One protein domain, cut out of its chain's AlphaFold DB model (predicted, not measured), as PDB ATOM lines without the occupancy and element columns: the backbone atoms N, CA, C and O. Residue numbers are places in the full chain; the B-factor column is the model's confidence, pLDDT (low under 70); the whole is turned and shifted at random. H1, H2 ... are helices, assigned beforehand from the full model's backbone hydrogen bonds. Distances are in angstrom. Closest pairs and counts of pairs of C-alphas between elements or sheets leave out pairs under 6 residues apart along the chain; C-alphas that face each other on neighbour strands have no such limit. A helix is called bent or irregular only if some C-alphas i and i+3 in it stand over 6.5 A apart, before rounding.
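This is residues 3 to 149 of the 150 residues of an uncharacterized protein of Flavobacteriia bacterium (UniProt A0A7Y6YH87). Four long helices, H1, H2, H3 and H5, make a rod-shaped up-and-down bundle, each running against the one before it; H2 and H3 lie between H1 and H5. Short H4 crosses one end, and residues 143 to 149 stick out at the other. The 147 printed residues include five named helices, in order H1 to H5, and no named strand: all helix. The whole is only just compact, close to loose, with a radius of gyration of the C-alphas of 17.3 A and spans of 59 by 28 by 24 A.

Find C-alpha 112 at (41.676, -50.327, 1.548); from there H5 runs 53.8 A to C-alpha 147 at (-10.270, -63.451, 6.347). H3 is residues 63 to 92, 42.1 A; H2 is 33 to 57, 38.1 A; H4 is 96 to 102. H1, residues 3 to 26, 35.0 A, is only just irregular: C-alphas 4 and 7 are 6.6 A apart.

Residues 123 to 139 of H5 touch H3, closest at C-alphas 70 and 131, 4.8 A, opposite ways at a shallow 32 degrees. Residues 126 to 138 touch H2, closest at C-alphas 44 and 130, 5.8 A, at 38 degrees, only just steep. H1 touches H3 at C-alphas 14 and 77, 4.5 A, its closest pair there. H1 and H2 form a helical hairpin; H1 and H5 are apart. H4 touches residues 112 to 115 of H5, about perpendicular at 87 degrees, closest at C-alphas 101 and 112, 5.8 A. Every O i to N i+4 pair is within hydrogen-bond range in H3 and H4; H1 has 18 of 20, H2 16 of 21, H5 29 of 32.

The C-alphas of Asn 95 and Arg 149, the two farthest apart, are 59.6 A apart. The printed part has no cut, and no link is long. Look for pLDDT under 70 at residues 3 to 4, 59 to 60, 100 to 110 and 140 to 149.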
ATOM      1  N   TYR A   3       8.028 -50.515 -10.704       61.44
ATOM      2  CA  TYR A   3       9.329 -49.850 -10.863       61.44
ATOM      3  C   TYR A   3       9.274 -48.321 -10.859       61.44
ATOM      4  O   TYR A   3      10.296 -47.676 -10.626       61.44
ATOM      5  N   ARG A   4       8.098 -47.726 -11.097       69.31
ATOM      6  CA  ARG A   4       7.957 -46.266 -11.158       69.31
ATOM      7  C   ARG A   4       8.126 -45.615  -9.783       69.31
ATOM      8  O   ARG A   4       8.651 -44.513  -9.698       69.31
ATOM      9  N   TYR A   5       7.741 -46.309  -8.710       73.44
ATOM     10  CA  TYR A   5       7.864 -45.787  -7.346       73.44
ATOM     11  C   TYR A   5       9.260 -46.003  -6.752       73.44
ATOM     12  O   TYR A   5       9.720 -45.172  -5.973       73.44
ATOM     13  N   ALA A   6       9.956 -47.071  -7.156       80.81
ATOM     14  CA  ALA A   6      11.250 -47.459  -6.594       80.81
ATOM     15  C   ALA A   6      12.289 -46.323  -6.621       80.81
ATOM     16  O   ALA A   6      12.985 -46.116  -5.635       80.81
ATOM     17  N   TRP A   7      12.344 -45.533  -7.696       88.75
ATOM     18  CA  TRP A   7      13.286 -44.414  -7.820       88.75
ATOM     19  C   TRP A   7      13.074 -43.310  -6.782       88.75
ATOM     20  O   TRP A   7      14.030 -42.858  -6.157       88.75
ATOM     21  N   GLY A   8      11.823 -42.896  -6.563       92.81
ATOM     22  CA  GLY A   8      11.512 -41.835  -5.604       92.81
ATOM     23  C   GLY A   8      11.820 -42.246  -4.164       92.81
ATOM     24  O   GLY A   8      12.324 -41.440  -3.385       92.81
ATOM     25  N   TYR A   9      11.559 -43.509  -3.815       95.69
ATOM     26  CA  TYR A   9      11.933 -44.053  -2.507       95.69
ATOM     27  C   TYR A   9      13.443 -44.264  -2.382       95.69
ATOM     28  O   TYR A   9      13.986 -43.999  -1.311       95.69
ATOM     29  N   ALA A  10      14.129 -44.649  -3.462       96.50
ATOM     30  CA  ALA A  10      15.580 -44.798  -3.450       96.50
ATOM     31  C   ALA A  10      16.285 -43.462  -3.176       96.50
ATOM     32  O   ALA A  10      17.147 -43.382  -2.310       96.50
ATOM     33  N   LEU A  11      15.860 -42.386  -3.846       96.81
ATOM     34  CA  LEU A  11      16.400 -41.039  -3.632       96.81
ATOM     35  C   LEU A  11      16.193 -40.553  -2.191       96.81
ATOM     36  O   LEU A  11      17.123 -40.035  -1.580       96.81
ATOM     37  N   LYS A  12      14.996 -40.752  -1.623       97.62
ATOM     38  CA  LYS A  12      14.704 -40.381  -0.227       97.62
ATOM     39  C   LYS A  12      15.534 -41.188   0.769       97.62
ATOM     40  O   LYS A  12      16.026 -40.630   1.743       97.62
ATOM     41  N   THR A  13      15.695 -42.484   0.518       98.00
ATOM     42  CA  THR A  13      16.484 -43.378   1.375       98.00
ATOM     43  C   THR A  13      17.969 -43.027   1.294       98.00
ATOM     44  O   THR A  13      18.612 -42.892   2.330       98.00
ATOM     45  N   ALA A  14      18.498 -42.778   0.091       97.62
ATOM     46  CA  ALA A  14      19.856 -42.277  -0.110       97.62
ATOM     47  C   ALA A  14      20.078 -40.938   0.606       97.62
ATOM     48  O   ALA A  14      21.062 -40.786   1.320       97.62
ATOM     49  N   ALA A  15      19.142 -39.993   0.481       98.12
ATOM     50  CA  ALA A  15      19.206 -38.724   1.203       98.12
ATOM     51  C   ALA A  15      19.217 -38.931   2.728       98.12
ATOM     52  O   ALA A  15      19.979 -38.264   3.421       98.12
ATOM     53  N   GLY A  16      18.431 -39.882   3.247       98.00
ATOM     54  CA  GLY A  16      18.460 -40.272   4.659       98.00
ATOM     55  C   GLY A  16      19.814 -40.835   5.098       98.00
ATOM     56  O   GLY A  16      20.331 -40.419   6.131       98.00
ATOM     57  N   LEU A  17      20.418 -41.723   4.300       96.56
ATOM     58  CA  LEU A  17      21.758 -42.269   4.556       96.56
ATOM     59  C   LEU A  17      22.827 -41.165   4.559       96.56
ATOM     60  O   LEU A  17      23.646 -41.103   5.474       96.56
ATOM     61  N   ILE A  18      22.787 -40.265   3.573       96.44
ATOM     62  CA  ILE A  18      23.709 -39.125   3.468       96.44
ATOM     63  C   ILE A  18      23.544 -38.184   4.665       96.44
ATOM     64  O   ILE A  18      24.531 -37.812   5.293       96.44
ATOM     65  N   ALA A  19      22.308 -37.815   5.009       97.38
ATOM     66  CA  ALA A  19      22.030 -36.932   6.136       97.38
ATOM     67  C   ALA A  19      22.494 -37.546   7.463       97.38
ATOM     68  O   ALA A  19      23.105 -36.857   8.277       97.38
ATOM     69  N   TYR A  20      22.252 -38.844   7.660       96.38
ATOM     70  CA  TYR A  20      22.727 -39.566   8.835       96.38
ATOM     71  C   TYR A  20      24.256 -39.585   8.917       96.38
ATOM     72  O   TYR A  20      24.816 -39.272   9.965       96.38
ATOM     73  N   PHE A  21      24.938 -39.878   7.811       93.06
ATOM     74  CA  PHE A  21      26.396 -39.819   7.750       93.06
ATOM     75  C   PHE A  21      26.939 -38.422   8.087       93.06
ATOM     76  O   PHE A  21      27.849 -38.292   8.904       93.06
ATOM     77  N   LEU A  22      26.367 -37.369   7.498       94.25
ATOM     78  CA  LEU A  22      26.790 -35.993   7.766       94.25
ATOM     79  C   LEU A  22      26.557 -35.596   9.226       94.25
ATOM     80  O   LEU A  22      27.399 -34.925   9.817       94.25
ATOM     81  N   LEU A  23      25.449 -36.040   9.826       95.56
ATOM     82  CA  LEU A  23      25.176 -35.834  11.247       95.56
ATOM     83  C   LEU A  23      26.222 -36.535  12.121       95.56
ATOM     84  O   LEU A  23      26.770 -35.930  13.037       95.56
ATOM     85  N   MET A  24      26.525 -37.794  11.813       92.44
ATOM     86  CA  MET A  24      27.553 -38.574  12.499       92.44
ATOM     87  C   MET A  24      28.917 -37.886  12.442       92.44
ATOM     88  O   MET A  24      29.588 -37.776  13.466       92.44
ATOM     89  N   LYS A  25      29.279 -37.361  11.269       90.88
ATOM     90  CA  LYS A  25      30.512 -36.602  11.065       90.88
ATOM     91  C   LYS A  25      30.532 -35.291  11.852       90.88
ATOM     92  O   LYS A  25      31.547 -34.951  12.448       90.88
ATOM     93  N   LEU A  26      29.417 -34.559  11.881       93.25
ATOM     94  CA  LEU A  26      29.295 -33.313  12.646       93.25
ATOM     95  C   LEU A  26      29.489 -33.545  14.153       93.25
ATOM     96  O   LEU A  26      30.039 -32.694  14.844       93.25
ATOM     97  N   LEU A  27      29.036 -34.697  14.649       94.12
ATOM     98  CA  LEU A  27      29.145 -35.089  16.052       94.12
ATOM     99  C   LEU A  27      30.472 -35.792  16.393       94.12
ATOM    100  O   LEU A  27      30.689 -36.115  17.559       94.12
ATOM    101  N   GLY A  28      31.347 -36.047  15.412       90.44
ATOM    102  CA  GLY A  28      32.608 -36.773  15.614       90.44
ATOM    103  C   GLY A  28      32.427 -38.264  15.937       90.44
ATOM    104  O   GLY A  28      33.281 -38.871  16.584       90.44
ATOM    105  N   LEU A  29      31.288 -38.852  15.557       89.56
ATOM    106  CA  LEU A  29      30.907 -40.230  15.883       89.56
ATOM    107  C   LEU A  29      31.237 -41.226  14.761       89.56
ATOM    108  O   LEU A  29      30.953 -42.417  14.893       89.56
ATOM    109  N   GLU A  30      31.824 -40.781  13.651       81.12
ATOM    110  CA  GLU A  30      32.057 -41.594  12.451       81.12
ATOM    111  C   GLU A  30      32.965 -42.818  12.675       81.12
ATOM    112  O   GLU A  30      32.894 -43.782  11.914       81.12
ATOM    113  N   GLN A  31      33.771 -42.800  13.741       82.25
ATOM    114  CA  GLN A  31      34.639 -43.905  14.163       82.25
ATOM    115  C   GLN A  31      33.858 -45.057  14.819       82.25
ATOM    116  O   GLN A  31      34.333 -46.192  14.880       82.25
ATOM    117  N   MET A  32      32.650 -44.792  15.328       84.31
ATOM    118  CA  MET A  32      31.834 -45.794  16.011       84.31
ATOM    119  C   MET A  32      31.135 -46.695  14.995       84.31
ATOM    120  O   MET A  32      30.010 -46.434  14.560       84.31
ATOM    121  N   HIS A  33      31.785 -47.800  14.632       75.75
ATOM    122  CA  HIS A  33      31.250 -48.741  13.650       75.75
ATOM    123  C   HIS A  33      29.829 -49.236  13.980       75.75
ATOM    124  O   HIS A  33      29.012 -49.373  13.071       75.75
ATOM    125  N   GLN A  34      29.498 -49.445  15.256       82.88
ATOM    126  CA  GLN A  34      28.180 -49.917  15.697       82.88
ATOM    127  C   GLN A  34      27.051 -48.986  15.234       82.88
ATOM    128  O   GLN A  34      25.954 -49.445  14.923       82.88
ATOM    129  N   LEU A  35      27.327 -47.685  15.118       87.12
ATOM    130  CA  LEU A  35      26.360 -46.704  14.638       87.12
ATOM    131  C   LEU A  35      26.091 -46.851  13.130       87.12
ATOM    132  O   LEU A  35      25.030 -46.443  12.657       87.12
ATOM    133  N   ARG A  36      26.953 -47.536  12.364       83.62
ATOM    134  CA  ARG A  36      26.658 -47.890  10.962       83.62
ATOM    135  C   ARG A  36      25.508 -48.887  10.832       83.62
ATOM    136  O   ARG A  36      24.849 -48.877   9.797       83.62
ATOM    137  N   LEU A  37      25.192 -49.669  11.872       86.06
ATOM    138  CA  LEU A  37      24.018 -50.556  11.869       86.06
ATOM    139  C   LEU A  37      22.711 -49.776  11.659       86.06
ATOM    140  O   LEU A  37      21.750 -50.305  11.102       86.06
ATOM    141  N   PHE A  38      22.681 -48.495  12.036       92.12
ATOM    142  CA  PHE A  38      21.525 -47.630  11.817       92.12
ATOM    143  C   PHE A  38      21.238 -47.383  10.324       92.12
ATOM    144  O   PHE A  38      20.089 -47.140   9.951       92.12
ATOM    145  N   ASN A  39      22.228 -47.550   9.437       93.25
ATOM    146  CA  ASN A  39      22.002 -47.520   7.988       93.25
ATOM    147  C   ASN A  39      20.997 -48.599   7.558       93.25
ATOM    148  O   ASN A  39      20.141 -48.339   6.710       93.25
ATOM    149  N   PHE A  40      21.037 -49.785   8.180       93.62
ATOM    150  CA  PHE A  40      20.059 -50.843   7.918       93.62
ATOM    151  C   PHE A  40      18.651 -50.430   8.344       93.62
ATOM    152  O   PHE A  40      17.693 -50.725   7.631       93.62
ATOM    153  N   ALA A  41      18.511 -49.689   9.448       95.81
ATOM    154  CA  ALA A  41      17.220 -49.155   9.879       95.81
ATOM    155  C   ALA A  41      16.661 -48.137   8.870       95.81
ATOM    156  O   ALA A  41      15.470 -48.175   8.555       95.81
ATOM    157  N   ILE A  42      17.512 -47.279   8.298       97.44
ATOM    158  CA  ILE A  42      17.117 -46.316   7.257       97.44
ATOM    159  C   ILE A  42      16.661 -47.047   5.984       97.44
ATOM    160  O   ILE A  42      15.597 -46.739   5.440       97.44
ATOM    161  N   ILE A  43      17.416 -48.052   5.531       97.25
ATOM    162  CA  ILE A  43      17.051 -48.865   4.359       97.25
ATOM    163  C   ILE A  43      15.756 -49.645   4.616       97.25
ATOM    164  O   ILE A  43      14.891 -49.705   3.736       97.25
ATOM    165  N   LEU A  44      15.581 -50.207   5.815       97.31
ATOM    166  CA  LEU A  44      14.350 -50.885   6.221       97.31
ATOM    167  C   LEU A  44      13.159 -49.930   6.195       97.31
ATOM    168  O   LEU A  44      12.141 -50.262   5.589       97.31
ATOM    169  N   ALA A  45      13.289 -48.734   6.770       97.50
ATOM    170  CA  ALA A  45      12.235 -47.724   6.754       97.50
ATOM    171  C   ALA A  45      11.838 -47.340   5.318       97.50
ATOM    172  O   ALA A  45      10.648 -47.326   4.986       97.50
ATOM    173  N   GLY A  46      12.820 -47.109   4.439       96.94
ATOM    174  CA  GLY A  46      12.585 -46.847   3.017       96.94
ATOM    175  C   GLY A  46      11.884 -48.008   2.303       96.94
ATOM    176  O   GLY A  46      10.925 -47.796   1.555       96.94
ATOM    177  N   THR A  47      12.305 -49.243   2.582       96.94
ATOM    178  CA  THR A  47      11.745 -50.468   1.986       96.94
ATOM    179  C   THR A  47      10.314 -50.722   2.449       96.94
ATOM    180  O   THR A  47       9.436 -50.990   1.631       96.94
ATOM    181  N   VAL A  48      10.037 -50.578   3.746       96.25
ATOM    182  CA  VAL A  48       8.683 -50.682   4.308       96.25
ATOM    183  C   VAL A  48       7.773 -49.605   3.723       96.25
ATOM    184  O   VAL A  48       6.626 -49.894   3.380       96.25
ATOM    185  N   ALA A  49       8.266 -48.376   3.558       95.56
ATOM    186  CA  ALA A  49       7.486 -47.296   2.964       95.56
ATOM    187  C   ALA A  49       7.157 -47.557   1.480       95.56
ATOM    188  O   ALA A  49       6.028 -47.287   1.053       95.56
ATOM    189  N   LEU A  50       8.101 -48.119   0.715       94.81
ATOM    190  CA  LEU A  50       7.874 -48.568  -0.661       94.81
ATOM    191  C   LEU A  50       6.813 -49.673  -0.712       94.81
ATOM    192  O   LEU A  50       5.817 -49.522  -1.421       94.81
ATOM    193  N   HIS A  51       6.994 -50.755   0.050       93.06
ATOM    194  CA  HIS A  51       6.050 -51.872   0.056       93.06
ATOM    195  C   HIS A  51       4.659 -51.410   0.490       93.06
ATOM    196  O   HIS A  51       3.697 -51.646  -0.233       93.06
ATOM    197  N   ARG A  52       4.540 -50.622   1.566       92.12
ATOM    198  CA  ARG A  52       3.256 -50.036   1.989       92.12
ATOM    199  C   ARG A  52       2.570 -49.268   0.858       92.12
ATOM    200  O   ARG A  52       1.350 -49.334   0.725       92.12
ATOM    201  N   LYS A  53       3.325 -48.527   0.043       90.62
ATOM    202  CA  LYS A  53       2.770 -47.816  -1.114       90.62
ATOM    203  C   LYS A  53       2.320 -48.778  -2.214       90.62
ATOM    204  O   LYS A  53       1.254 -48.547  -2.785       90.62
ATOM    205  N   MET A  54       3.090 -49.831  -2.487       87.62
ATOM    206  CA  MET A  54       2.741 -50.873  -3.460       87.62
ATOM    207  C   MET A  54       1.450 -51.597  -3.059       87.62
ATOM    208  O   MET A  54       0.509 -51.599  -3.844       87.62
ATOM    209  N   PHE A  55       1.358 -52.083  -1.816       85.00
ATOM    210  CA  PHE A  55       0.174 -52.774  -1.285       85.00
ATOM    211  C   PHE A  55      -1.096 -51.913  -1.289       85.00
ATOM    212  O   PHE A  55      -2.197 -52.426  -1.420       85.00
ATOM    213  N   ARG A  56      -0.963 -50.587  -1.176       85.12
ATOM    214  CA  ARG A  56      -2.110 -49.664  -1.224       85.12
ATOM    215  C   ARG A  56      -2.548 -49.259  -2.631       85.12
ATOM    216  O   ARG A  56      -3.598 -48.641  -2.751       85.12
ATOM    217  N   THR A  57      -1.714 -49.462  -3.652       81.94
ATOM    218  CA  THR A  57      -1.933 -48.867  -4.985       81.94
ATOM    219  C   THR A  57      -2.095 -49.910  -6.091       81.94
ATOM    220  O   THR A  57      -2.748 -49.614  -7.084       81.94
ATOM    221  N   ASP A  58      -1.507 -51.099  -5.953       74.31
ATOM    222  CA  ASP A  58      -1.631 -52.185  -6.930       74.31
ATOM    223  C   ASP A  58      -2.529 -53.291  -6.355       74.31
ATOM    224  O   ASP A  58      -2.126 -53.960  -5.415       74.31
ATOM    225  N   GLU A  59      -3.710 -53.530  -6.933       64.19
ATOM    226  CA  GLU A  59      -4.629 -54.610  -6.501       64.19
ATOM    227  C   GLU A  59      -4.074 -56.022  -6.769       64.19
ATOM    228  O   GLU A  59      -4.500 -57.007  -6.169       64.19
ATOM    229  N   HIS A  60      -3.083 -56.129  -7.656       63.94
ATOM    230  CA  HIS A  60      -2.392 -57.373  -7.980       63.94
ATOM    231  C   HIS A  60      -0.903 -57.219  -7.691       63.94
ATOM    232  O   HIS A  60      -0.098 -56.987  -8.593       63.94
ATOM    233  N   HIS A  61      -0.512 -57.308  -6.422       72.69
ATOM    234  CA  HIS A  61       0.889 -57.321  -6.000       72.69
ATOM    235  C   HIS A  61       1.430 -58.755  -5.900       72.69
ATOM    236  O   HIS A  61       0.973 -59.554  -5.085       72.69
ATOM    237  N   SER A  62       2.439 -59.078  -6.716       84.31
ATOM    238  CA  SER A  62       3.176 -60.344  -6.611       84.31
ATOM    239  C   SER A  62       4.234 -60.267  -5.510       84.31
ATOM    240  O   SER A  62       5.018 -59.316  -5.472       84.31
ATOM    241  N   TYR A  63       4.319 -61.303  -4.668       86.94
ATOM    242  CA  TYR A  63       5.335 -61.414  -3.616       86.94
ATOM    243  C   TYR A  63       6.764 -61.284  -4.173       86.94
ATOM    244  O   TYR A  63       7.561 -60.481  -3.691       86.94
ATOM    245  N   ILE A  64       7.071 -62.021  -5.247       89.25
ATOM    246  CA  ILE A  64       8.378 -61.960  -5.919       89.25
ATOM    247  C   ILE A  64       8.626 -60.565  -6.509       89.25
ATOM    248  O   ILE A  64       9.736 -60.039  -6.422       89.25
ATOM    249  N   GLY A  65       7.587 -59.930  -7.061       89.19
ATOM    250  CA  GLY A  65       7.671 -58.560  -7.570       89.19
ATOM    251  C   GLY A  65       8.013 -57.539  -6.479       89.19
ATOM    252  O   GLY A  65       8.854 -56.667  -6.704       89.19
ATOM    253  N   GLY A  66       7.411 -57.675  -5.295       90.81
ATOM    254  CA  GLY A  66       7.735 -56.881  -4.107       90.81
ATOM    255  C   GLY A  66       9.179 -57.078  -3.655       90.81
ATOM    256  O   GLY A  66       9.921 -56.104  -3.539       90.81
ATOM    257  N   LEU A  67       9.619 -58.335  -3.544       93.25
ATOM    258  CA  LEU A  67      10.994 -58.675  -3.174       93.25
ATOM    259  C   LEU A  67      12.022 -57.976  -4.086       93.25
ATOM    260  O   LEU A  67      12.933 -57.297  -3.603       93.25
ATOM    261  N   PHE A  68      11.853 -58.080  -5.407       93.44
ATOM    262  CA  PHE A  68      12.754 -57.429  -6.361       93.44
ATOM    263  C   PHE A  68      12.640 -55.901  -6.345       93.44
ATOM    264  O   PHE A  68      13.645 -55.215  -6.553       93.44
ATOM    265  N   ALA A  69      11.454 -55.345  -6.087       93.75
ATOM    266  CA  ALA A  69      11.276 -53.902  -5.962       93.75
ATOM    267  C   ALA A  69      12.045 -53.341  -4.755       93.75
ATOM    268  O   ALA A  69      12.765 -52.349  -4.910       93.75
ATOM    269  N   GLY A  70      11.955 -53.998  -3.593       95.12
ATOM    270  CA  GLY A  70      12.716 -53.644  -2.394       95.12
ATOM    271  C   GLY A  70      14.226 -53.777  -2.596       95.12
ATOM    272  O   GLY A  70      14.958 -52.821  -2.336       95.12
ATOM    273  N   MET A  71      14.689 -54.899  -3.166       95.94
ATOM    274  CA  MET A  71      16.109 -55.117  -3.487       95.94
ATOM    275  C   MET A  71      16.640 -54.020  -4.414       95.94
ATOM    276  O   MET A  71      17.667 -53.407  -4.135       95.94
ATOM    277  N   ARG A  72      15.921 -53.719  -5.502       94.94
ATOM    278  CA  ARG A  72      16.329 -52.695  -6.473       94.94
ATOM    279  C   ARG A  72      16.380 -51.304  -5.845       94.94
ATOM    280  O   ARG A  72      17.347 -50.581  -6.068       94.94
ATOM    281  N   MET A  73      15.358 -50.926  -5.079       96.38
ATOM    282  CA  MET A  73      15.308 -49.630  -4.396       96.38
ATOM    283  C   MET A  73      16.461 -49.483  -3.394       96.38
ATOM    284  O   MET A  73      17.171 -48.475  -3.424       96.38
ATOM    285  N   GLY A  74      16.696 -50.507  -2.566       96.75
ATOM    286  CA  GLY A  74      17.804 -50.533  -1.612       96.75
ATOM    287  C   GLY A  74      19.159 -50.431  -2.309       96.75
ATOM    288  O   GLY A  74      19.964 -49.573  -1.958       96.75
ATOM    289  N   SER A  75      19.393 -51.231  -3.353       95.75
ATOM    290  CA  SER A  75      20.669 -51.227  -4.077       95.75
ATOM    291  C   SER A  75      20.944 -49.883  -4.753       95.75
ATOM    292  O   SER A  75      22.059 -49.379  -4.659       95.75
ATOM    293  N   ILE A  76      19.936 -49.248  -5.366       96.06
ATOM    294  CA  ILE A  76      20.087 -47.891  -5.920       96.06
ATOM    295  C   ILE A  76      20.431 -46.891  -4.807       96.06
ATOM    296  O   ILE A  76      21.308 -46.053  -4.994       96.06
ATOM    297  N   SER A  77      19.789 -46.996  -3.640       96.69
ATOM    298  CA  SER A  77      20.058 -46.104  -2.502       96.69
ATOM    299  C   SER A  77      21.502 -46.212  -2.016       96.69
ATOM    300  O   SER A  77      22.157 -45.198  -1.785       96.69
ATOM    301  N   ILE A  78      22.005 -47.443  -1.903       94.75
ATOM    302  CA  ILE A  78      23.378 -47.729  -1.482       94.75
ATOM    303  C   ILE A  78      24.379 -47.228  -2.515       94.75
ATOM    304  O   ILE A  78      25.360 -46.599  -2.138       94.75
ATOM    305  N   LEU A  79      24.130 -47.445  -3.808       93.81
ATOM    306  CA  LEU A  79      25.014 -46.947  -4.865       93.81
ATOM    307  C   LEU A  79      25.087 -45.415  -4.876       93.81
ATOM    308  O   LEU A  79      26.174 -44.860  -5.016       93.81
ATOM    309  N   LEU A  80      23.958 -44.728  -4.681       95.50
ATOM    310  CA  LEU A  80      23.930 -43.266  -4.556       95.50
ATOM    311  C   LEU A  80      24.686 -42.788  -3.312       95.50
ATOM    312  O   LEU A  80      25.462 -41.836  -3.393       95.50
ATOM    313  N   PHE A  81      24.495 -43.461  -2.176       93.88
ATOM    314  CA  PHE A  81      25.227 -43.160  -0.950       93.88
ATOM    315  C   PHE A  81      26.737 -43.385  -1.122       93.88
ATOM    316  O   PHE A  81      27.521 -42.512  -0.770       93.88
ATOM    317  N   LEU A  82      27.160 -44.491  -1.739       90.44
ATOM    318  CA  LEU A  82      28.568 -44.774  -2.034       90.44
ATOM    319  C   LEU A  82      29.185 -43.748  -2.988       90.44
ATOM    320  O   LEU A  82      30.320 -43.328  -2.776       90.44
ATOM    321  N   ALA A  83      28.447 -43.316  -4.014       92.00
ATOM    322  CA  ALA A  83      28.903 -42.258  -4.910       92.00
ATOM    323  C   ALA A  83      29.131 -40.944  -4.145       92.00
ATOM    324  O   ALA A  83      30.180 -40.321  -4.298       92.00
ATOM    325  N   PHE A  84      28.194 -40.566  -3.267       93.56
ATOM    326  CA  PHE A  84      28.365 -39.422  -2.373       93.56
ATOM    327  C   PHE A  84      29.593 -39.587  -1.466       93.56
ATOM    328  O   PHE A  84      30.419 -38.683  -1.395       93.56
ATOM    329  N   MET A  85      29.745 -40.744  -0.818       87.88
ATOM    330  CA  MET A  85      30.867 -41.033   0.081       87.88
ATOM    331  C   MET A  85      32.215 -40.963  -0.637       87.88
ATOM    332  O   MET A  85      33.174 -40.443  -0.078       87.88
ATOM    333  N   SER A  86      32.283 -41.442  -1.880       86.56
ATOM    334  CA  SER A  86      33.486 -41.364  -2.712       86.56
ATOM    335  C   SER A  86      33.882 -39.910  -2.991       86.56
ATOM    336  O   SER A  86      35.032 -39.523  -2.780       86.56
ATOM    337  N   VAL A  87      32.916 -39.071  -3.382       90.62
ATOM    338  CA  VAL A  87      33.139 -37.629  -3.588       90.62
ATOM    339  C   VAL A  87      33.525 -36.936  -2.280       90.62
ATOM    340  O   VAL A  87      34.466 -36.143  -2.261       90.62
ATOM    341  N   TYR A  88      32.840 -37.260  -1.183       89.88
ATOM    342  CA  TYR A  88      33.115 -36.716   0.143       89.88
ATOM    343  C   TYR A  88      34.549 -37.024   0.587       89.88
ATOM    344  O   TYR A  88      35.295 -36.110   0.924       89.88
ATOM    345  N   ALA A  89      34.961 -38.290   0.509       85.19
ATOM    346  CA  ALA A  89      36.307 -38.717   0.873       85.19
ATOM    347  C   ALA A  89      37.379 -38.127  -0.054       85.19
ATOM    348  O   ALA A  89      38.483 -37.862   0.387       85.19
ATOM    349  N   SER A  90      37.078 -37.897  -1.333       84.81
ATOM    350  CA  SER A  90      38.091 -37.412  -2.281       84.81
ATOM    351  C   SER A  90      38.290 -35.894  -2.231       84.81
ATOM    352  O   SER A  90      39.395 -35.416  -2.472       84.81
ATOM    353  N   ILE A  91      37.225 -35.129  -1.970       91.00
ATOM    354  CA  ILE A  91      37.225 -33.663  -2.133       91.00
ATOM    355  C   ILE A  91      37.043 -32.934  -0.799       91.00
ATOM    356  O   ILE A  91      37.607 -31.858  -0.617       91.00
ATOM    357  N   ILE A  92      36.240 -33.483   0.116       90.44
ATOM    358  CA  ILE A  92      35.810 -32.775   1.331       90.44
ATOM    359  C   ILE A  92      36.676 -33.165   2.531       90.44
ATOM    360  O   ILE A  92      37.144 -32.283   3.245       90.44
ATOM    361  N   ASP A  93      36.899 -34.461   2.748       86.94
ATOM    362  CA  ASP A  93      37.712 -34.967   3.860       86.94
ATOM    363  C   ASP A  93      38.576 -36.167   3.427       86.94
ATOM    364  O   ASP A  93      38.176 -37.318   3.621       86.94
ATOM    365  N   PRO A  94      39.770 -35.920   2.854       83.38
ATOM    366  CA  PRO A  94      40.718 -36.967   2.458       83.38
ATOM    367  C   PRO A  94      41.135 -37.910   3.588       83.38
ATOM    368  O   PRO A  94      41.368 -39.096   3.348       83.38
ATOM    369  N   ASN A  95      41.159 -37.419   4.829       83.94
ATOM    370  CA  ASN A  95      41.526 -38.224   5.994       83.94
ATOM    371  C   ASN A  95      40.419 -39.224   6.372       83.94
ATOM    372  O   ASN A  95      40.662 -40.180   7.106       83.94
ATOM    373  N   PHE A  96      39.201 -39.060   5.842       78.94
ATOM    374  CA  PHE A  96      38.102 -39.996   6.066       78.94
ATOM    375  C   PHE A  96      38.398 -41.410   5.531       78.94
ATOM    376  O   PHE A  96      37.839 -42.395   6.018       78.94
ATOM    377  N   ILE A  97      39.308 -41.543   4.562       73.19
ATOM    378  CA  ILE A  97      39.752 -42.851   4.065       73.19
ATOM    379  C   ILE A  97      40.403 -43.675   5.188       73.19
ATOM    380  O   ILE A  97      40.108 -44.861   5.317       73.19
ATOM    381  N   GLU A  98      41.178 -43.049   6.075       73.81
ATOM    382  CA  GLU A  98      41.805 -43.732   7.218       73.81
ATOM    383  C   GLU A  98      40.760 -44.223   8.238       73.81
ATOM    384  O   GLU A  98      40.929 -45.257   8.889       73.81
ATOM    385  N   VAL A  99      39.625 -43.525   8.347       73.62
ATOM    386  CA  VAL A  99      38.474 -43.943   9.170       73.62
ATOM    387  C   VAL A  99      37.813 -45.196   8.594       73.62
ATOM    388  O   VAL A  99      37.429 -46.111   9.327       73.62
ATOM    389  N   LEU A 100      37.704 -45.279   7.266       69.00
ATOM    390  CA  LEU A 100      37.211 -46.480   6.589       69.00
ATOM    391  C   LEU A 100      38.162 -47.668   6.808       69.00
ATOM    392  O   LEU A 100      37.689 -48.766   7.118       69.00
ATOM    393  N   GLU A 101      39.475 -47.440   6.713       65.69
ATOM    394  CA  GLU A 101      40.524 -48.453   6.912       65.69
ATOM    395  C   GLU A 101      40.591 -48.981   8.349       65.69
ATOM    396  O   GLU A 101      40.628 -50.193   8.570       65.69
ATOM    397  N   SER A 102      40.565 -48.083   9.334       64.94
ATOM    398  CA  SER A 102      40.697 -48.424  10.759       64.94
ATOM    399  C   SER A 102      39.463 -49.113  11.345       64.94
ATOM    400  O   SER A 102      39.543 -49.698  12.426       64.94
ATOM    401  N   SER A 103      38.333 -49.112  10.628       63.31
ATOM    402  CA  SER A 103      37.062 -49.611  11.158       63.31
ATOM    403  C   SER A 103      37.008 -51.123  11.430       63.31
ATOM    404  O   SER A 103      36.084 -51.566  12.107       63.31
ATOM    405  N   GLY A 104      37.979 -51.917  10.950       59.78
ATOM    406  CA  GLY A 104      38.304 -53.262  11.465       59.78
ATOM    407  C   GLY A 104      37.197 -54.333  11.455       59.78
ATOM    408  O   GLY A 104      37.408 -55.421  11.987       59.78
ATOM    409  N   VAL A 105      36.038 -54.054  10.852       58.28
ATOM    410  CA  VAL A 105      34.782 -54.833  10.963       58.28
ATOM    411  C   VAL A 105      34.942 -56.311  10.653       58.28
ATOM    412  O   VAL A 105      34.297 -57.157  11.262       58.28
ATOM    413  N   TRP A 106      35.807 -56.619   9.695       57.59
ATOM    414  CA  TRP A 106      35.949 -57.954   9.132       57.59
ATOM    415  C   TRP A 106      37.067 -58.778   9.778       57.59
ATOM    416  O   TRP A 106      37.355 -59.870   9.301       57.59
ATOM    417  N   GLY A 107      37.675 -58.291  10.869       51.41
ATOM    418  CA  GLY A 107      38.679 -59.035  11.631       51.41
ATOM    419  C   GLY A 107      39.968 -59.267  10.840       51.41
ATOM    420  O   GLY A 107      40.159 -60.303  10.217       51.41
ATOM    421  N   GLY A 108      40.886 -58.302  10.882       61.97
ATOM    422  CA  GLY A 108      42.202 -58.418  10.250       61.97
ATOM    423  C   GLY A 108      42.666 -57.117   9.604       61.97
ATOM    424  O   GLY A 108      41.909 -56.155   9.494       61.97
ATOM    425  N   LYS A 109      43.929 -57.085   9.163       62.16
ATOM    426  CA  LYS A 109      44.462 -55.992   8.339       62.16
ATOM    427  C   LYS A 109      43.974 -56.172   6.898       62.16
ATOM    428  O   LYS A 109      44.705 -56.706   6.067       62.16
ATOM    429  N   LEU A 110      42.728 -55.792   6.621       66.06
ATOM    430  CA  LEU A 110      42.250 -55.681   5.244       66.06
ATOM    431  C   LEU A 110      42.926 -54.493   4.557       66.06
ATOM    432  O   LEU A 110      43.144 -53.451   5.174       66.06
ATOM    433  N   THR A 111      43.250 -54.640   3.273       75.62
ATOM    434  CA  THR A 111      43.670 -53.492   2.459       75.62
ATOM    435  C   THR A 111      42.476 -52.570   2.202       75.62
ATOM    436  O   THR A 111      41.331 -53.023   2.205       75.62
ATOM    437  N   LEU A 112      42.725 -51.292   1.905       71.31
ATOM    438  CA  LEU A 112      41.676 -50.327   1.548       71.31
ATOM    439  C   LEU A 112      40.702 -50.877   0.495       71.31
ATOM    440  O   LEU A 112      39.485 -50.801   0.649       71.31
ATOM    441  N   PHE A 113      41.241 -51.499  -0.557       73.69
ATOM    442  CA  PHE A 113      40.452 -52.096  -1.633       73.69
ATOM    443  C   PHE A 113      39.542 -53.232  -1.139       73.69
ATOM    444  O   PHE A 113      38.371 -53.295  -1.516       73.69
ATOM    445  N   GLN A 114      40.052 -54.107  -0.266       77.06
ATOM    446  CA  GLN A 114      39.266 -55.192   0.330       77.06
ATOM    447  C   GLN A 114      38.159 -54.650   1.239       77.06
ATOM    448  O   GLN A 114      37.025 -55.123   1.155       77.06
ATOM    449  N   SER A 115      38.458 -53.633   2.051       73.44
ATOM    450  CA  SER A 115      37.482 -52.979   2.928       73.44
ATOM    451  C   SER A 115      36.348 -52.335   2.132       73.44
ATOM    452  O   SER A 115      35.179 -52.524   2.465       73.44
ATOM    453  N   VAL A 116      36.666 -51.637   1.037       74.50
ATOM    454  CA  VAL A 116      35.655 -51.036   0.154       74.50
ATOM    455  C   VAL A 116      34.756 -52.109  -0.454       74.50
ATOM    456  O   VAL A 116      33.535 -51.993  -0.370       74.50
ATOM    457  N   ILE A 117      35.330 -53.180  -1.013       79.81
ATOM    458  CA  ILE A 117      34.549 -54.294  -1.570       79.81
ATOM    459  C   ILE A 117      33.635 -54.903  -0.505       79.81
ATOM    460  O   ILE A 117      32.447 -55.092  -0.764       79.81
ATOM    461  N   ALA A 118      34.160 -55.168   0.692       81.62
ATOM    462  CA  ALA A 118      33.389 -55.757   1.777       81.62
ATOM    463  C   ALA A 118      32.189 -54.878   2.168       81.62
ATOM    464  O   ALA A 118      31.080 -55.392   2.279       81.62
ATOM    465  N   ILE A 119      32.374 -53.556   2.263       80.38
ATOM    466  CA  ILE A 119      31.295 -52.597   2.551       80.38
ATOM    467  C   ILE A 119      30.230 -52.599   1.446       80.38
ATOM    468  O   ILE A 119      29.031 -52.568   1.739       80.38
ATOM    469  N   VAL A 120      30.632 -52.653   0.171       82.88
ATOM    470  CA  VAL A 120      29.670 -52.731  -0.942       82.88
ATOM    471  C   VAL A 120      28.866 -54.031  -0.870       82.88
ATOM    472  O   VAL A 120      27.639 -53.993  -0.985       82.88
ATOM    473  N   PHE A 121      29.526 -55.171  -0.652       88.19
ATOM    474  CA  PHE A 121      28.851 -56.464  -0.531       88.19
ATOM    475  C   PHE A 121      27.930 -56.531   0.687       88.19
ATOM    476  O   PHE A 121      26.802 -56.994   0.553       88.19
ATOM    477  N   GLU A 122      28.368 -56.030   1.841       88.12
ATOM    478  CA  GLU A 122      27.559 -55.910   3.058       88.12
ATOM    479  C   GLU A 122      26.291 -55.098   2.789       88.12
ATOM    480  O   GLU A 122      25.174 -55.548   3.065       88.12
ATOM    481  N   GLY A 123      26.461 -53.931   2.164       88.38
ATOM    482  CA  GLY A 123      25.362 -53.079   1.752       88.38
ATOM    483  C   GLY A 123      24.374 -53.829   0.860       88.38
ATOM    484  O   GLY A 123      23.194 -53.916   1.193       88.38
ATOM    485  N   LEU A 124      24.835 -54.409  -0.248       92.38
ATOM    486  CA  LEU A 124      23.965 -55.114  -1.195       92.38
ATOM    487  C   LEU A 124      23.295 -56.351  -0.581       92.38
ATOM    488  O   LEU A 124      22.107 -56.567  -0.806       92.38
ATOM    489  N   ALA A 125      24.007 -57.136   0.228       93.75
ATOM    490  CA  ALA A 125      23.438 -58.289   0.924       93.75
ATOM    491  C   ALA A 125      22.314 -57.862   1.879       93.75
ATOM    492  O   ALA A 125      21.264 -58.511   1.942       93.75
ATOM    493  N   SER A 126      22.484 -56.727   2.561       94.12
ATOM    494  CA  SER A 126      21.457 -56.206   3.459       94.12
ATOM    495  C   SER A 126      20.158 -55.860   2.738       94.12
ATOM    496  O   SER A 126      19.088 -56.082   3.297       94.12
ATOM    497  N   THR A 127      20.206 -55.399   1.481       96.31
ATOM    498  CA  THR A 127      18.982 -55.074   0.728       96.31
ATOM    499  C   THR A 127      18.170 -56.324   0.417       96.31
ATOM    500  O   THR A 127      16.941 -56.263   0.411       96.31
ATOM    501  N   VAL A 128      18.832 -57.469   0.228       96.50
ATOM    502  CA  VAL A 128      18.174 -58.769   0.048       96.50
ATOM    503  C   VAL A 128      17.445 -59.171   1.323       96.50
ATOM    504  O   VAL A 128      16.241 -59.436   1.286       96.50
ATOM    505  N   VAL A 129      18.150 -59.151   2.457       96.62
ATOM    506  CA  VAL A 129      17.595 -59.534   3.764       96.62
ATOM    507  C   VAL A 129      16.465 -58.592   4.179       96.62
ATOM    508  O   VAL A 129      15.399 -59.051   4.584       96.62
ATOM    509  N   ILE A 130      16.655 -57.280   4.032       97.19
ATOM    510  CA  ILE A 130      15.663 -56.259   4.385       97.19
ATOM    511  C   ILE A 130      14.434 -56.346   3.480       97.19
ATOM    512  O   ILE A 130      13.307 -56.251   3.968       97.19
ATOM    513  N   SER A 131      14.627 -56.541   2.172       96.38
ATOM    514  CA  SER A 131      13.506 -56.711   1.247       96.38
ATOM    515  C   SER A 131      12.688 -57.949   1.598       96.38
ATOM    516  O   SER A 131      11.463 -57.870   1.696       96.38
ATOM    517  N   TYR A 132      13.365 -59.064   1.882       95.69
ATOM    518  CA  TYR A 132      12.725 -60.290   2.341       95.69
ATOM    519  C   TYR A 132      11.960 -60.087   3.651       95.69
ATOM    520  O   TYR A 132      10.761 -60.353   3.697       95.69
ATOM    521  N   ALA A 133      12.605 -59.557   4.693       95.31
ATOM    522  CA  ALA A 133      11.979 -59.321   5.993       95.31
ATOM    523  C   ALA A 133      10.756 -58.394   5.884       95.31
ATOM    524  O   ALA A 133       9.704 -58.668   6.459       95.31
ATOM    525  N   SER A 134      10.867 -57.329   5.085       94.56
ATOM    526  CA  SER A 134       9.754 -56.420   4.815       94.56
ATOM    527  C   SER A 134       8.610 -57.137   4.094       94.56
ATOM    528  O   SER A 134       7.460 -57.029   4.510       94.56
ATOM    529  N   MET A 135       8.893 -57.931   3.059       92.44
ATOM    530  CA  MET A 135       7.857 -58.706   2.367       92.44
ATOM    531  C   MET A 135       7.173 -59.737   3.269       92.44
ATOM    532  O   MET A 135       5.965 -59.927   3.137       92.44
ATOM    533  N   GLN A 136       7.897 -60.359   4.203       92.06
ATOM    534  CA  GLN A 136       7.289 -61.268   5.179       92.06
ATOM    535  C   GLN A 136       6.303 -60.546   6.099       92.06
ATOM    536  O   GLN A 136       5.207 -61.048   6.336       92.06
ATOM    537  N   TYR A 137       6.644 -59.334   6.541       88.75
ATOM    538  CA  TYR A 137       5.732 -58.501   7.324       88.75
ATOM    539  C   TYR A 137       4.428 -58.198   6.566       88.75
ATOM    540  O   TYR A 137       3.339 -58.315   7.123       88.75
ATOM    541  N   PHE A 138       4.510 -57.846   5.278       85.44
ATOM    542  CA  PHE A 138       3.311 -57.533   4.491       85.44
ATOM    543  C   PHE A 138       2.520 -58.763   4.029       85.44
ATOM    544  O   PHE A 138       1.320 -58.639   3.798       85.44
ATOM    545  N   LYS A 139       3.148 -59.942   3.924       78.75
ATOM    546  CA  LYS A 139       2.435 -61.198   3.640       78.75
ATOM    547  C   LYS A 139       1.392 -61.490   4.724       78.75
ATOM    548  O   LYS A 139       0.241 -61.747   4.390       78.75
ATOM    549  N   ILE A 140       1.781 -61.375   5.997       64.00
ATOM    550  CA  ILE A 140       0.877 -61.576   7.143       64.00
ATOM    551  C   ILE A 140      -0.325 -60.622   7.049       64.00
ATOM    552  O   ILE A 140      -1.467 -61.034   7.207       64.00
ATOM    553  N   TYR A 141      -0.079 -59.357   6.701       57.88
ATOM    554  CA  TYR A 141      -1.136 -58.350   6.571       57.88
ATOM    555  C   TYR A 141      -2.119 -58.628   5.418       57.88
ATOM    556  O   TYR A 141      -3.281 -58.240   5.493       57.88
ATOM    557  N   SER A 142      -1.674 -59.278   4.336       59.62
ATOM    558  CA  SER A 142      -2.572 -59.635   3.230       59.62
ATOM    559  C   SER A 142      -3.528 -60.784   3.562       59.62
ATOM    560  O   SER A 142      -4.633 -60.791   3.034       59.62
ATOM    561  N   GLU A 143      -3.120 -61.712   4.433       61.69
ATOM    562  CA  GLU A 143      -3.910 -62.889   4.829       61.69
ATOM    563  C   GLU A 143      -5.042 -62.501   5.804       61.69
ATOM    564  O   GLU A 143      -6.189 -62.905   5.617       61.69
ATOM    565  N   ASP A 144      -4.760 -61.591   6.741       60.12
ATOM    566  CA  ASP A 144      -5.738 -61.029   7.693       60.12
ATOM    567  C   ASP A 144      -6.870 -60.247   6.983       60.12
ATOM    568  O   ASP A 144      -8.052 -60.385   7.291       60.12
ATOM    569  N   ILE A 145      -6.542 -59.469   5.940       59.62
ATOM    570  CA  ILE A 145      -7.556 -58.731   5.159       59.62
ATOM    571  C   ILE A 145      -8.461 -59.666   4.344       59.62
ATOM    572  O   ILE A 145      -9.619 -59.313   4.098       59.62
ATOM    573  N   SER A 146      -7.957 -60.815   3.884       59.97
ATOM    574  CA  SER A 146      -8.801 -61.793   3.187       59.97
ATOM    575  C   SER A 146      -9.793 -62.477   4.124       59.97
ATOM    576  O   SER A 146     -10.939 -62.643   3.725       59.97
ATOM    577  N   GLU A 147      -9.402 -62.786   5.362       60.12
ATOM    578  CA  GLU A 147     -10.270 -63.451   6.347       60.12
ATOM    579  C   GLU A 147     -11.441 -62.564   6.802       60.12
ATOM    580  O   GLU A 147     -12.544 -63.047   7.018       60.12
ATOM    581  N   VAL A 148     -11.243 -61.244   6.885       59.62
ATOM    582  CA  VAL A 148     -12.310 -60.283   7.245       59.62
ATOM    583  C   VAL A 148     -13.310 -60.045   6.099       59.62
ATOM    584  O   VAL A 148     -14.365 -59.439   6.302       59.62
ATOM    585  N   ARG A 149     -12.980 -60.460   4.869       51.84
ATOM    586  CA  ARG A 149     -13.811 -60.248   3.672       51.84
ATOM    587  C   ARG A 149     -14.683 -61.451   3.290       51.84
ATOM    588  O   ARG A 149     -15.457 -61.304   2.343       51.84
TER     589      ARG A 149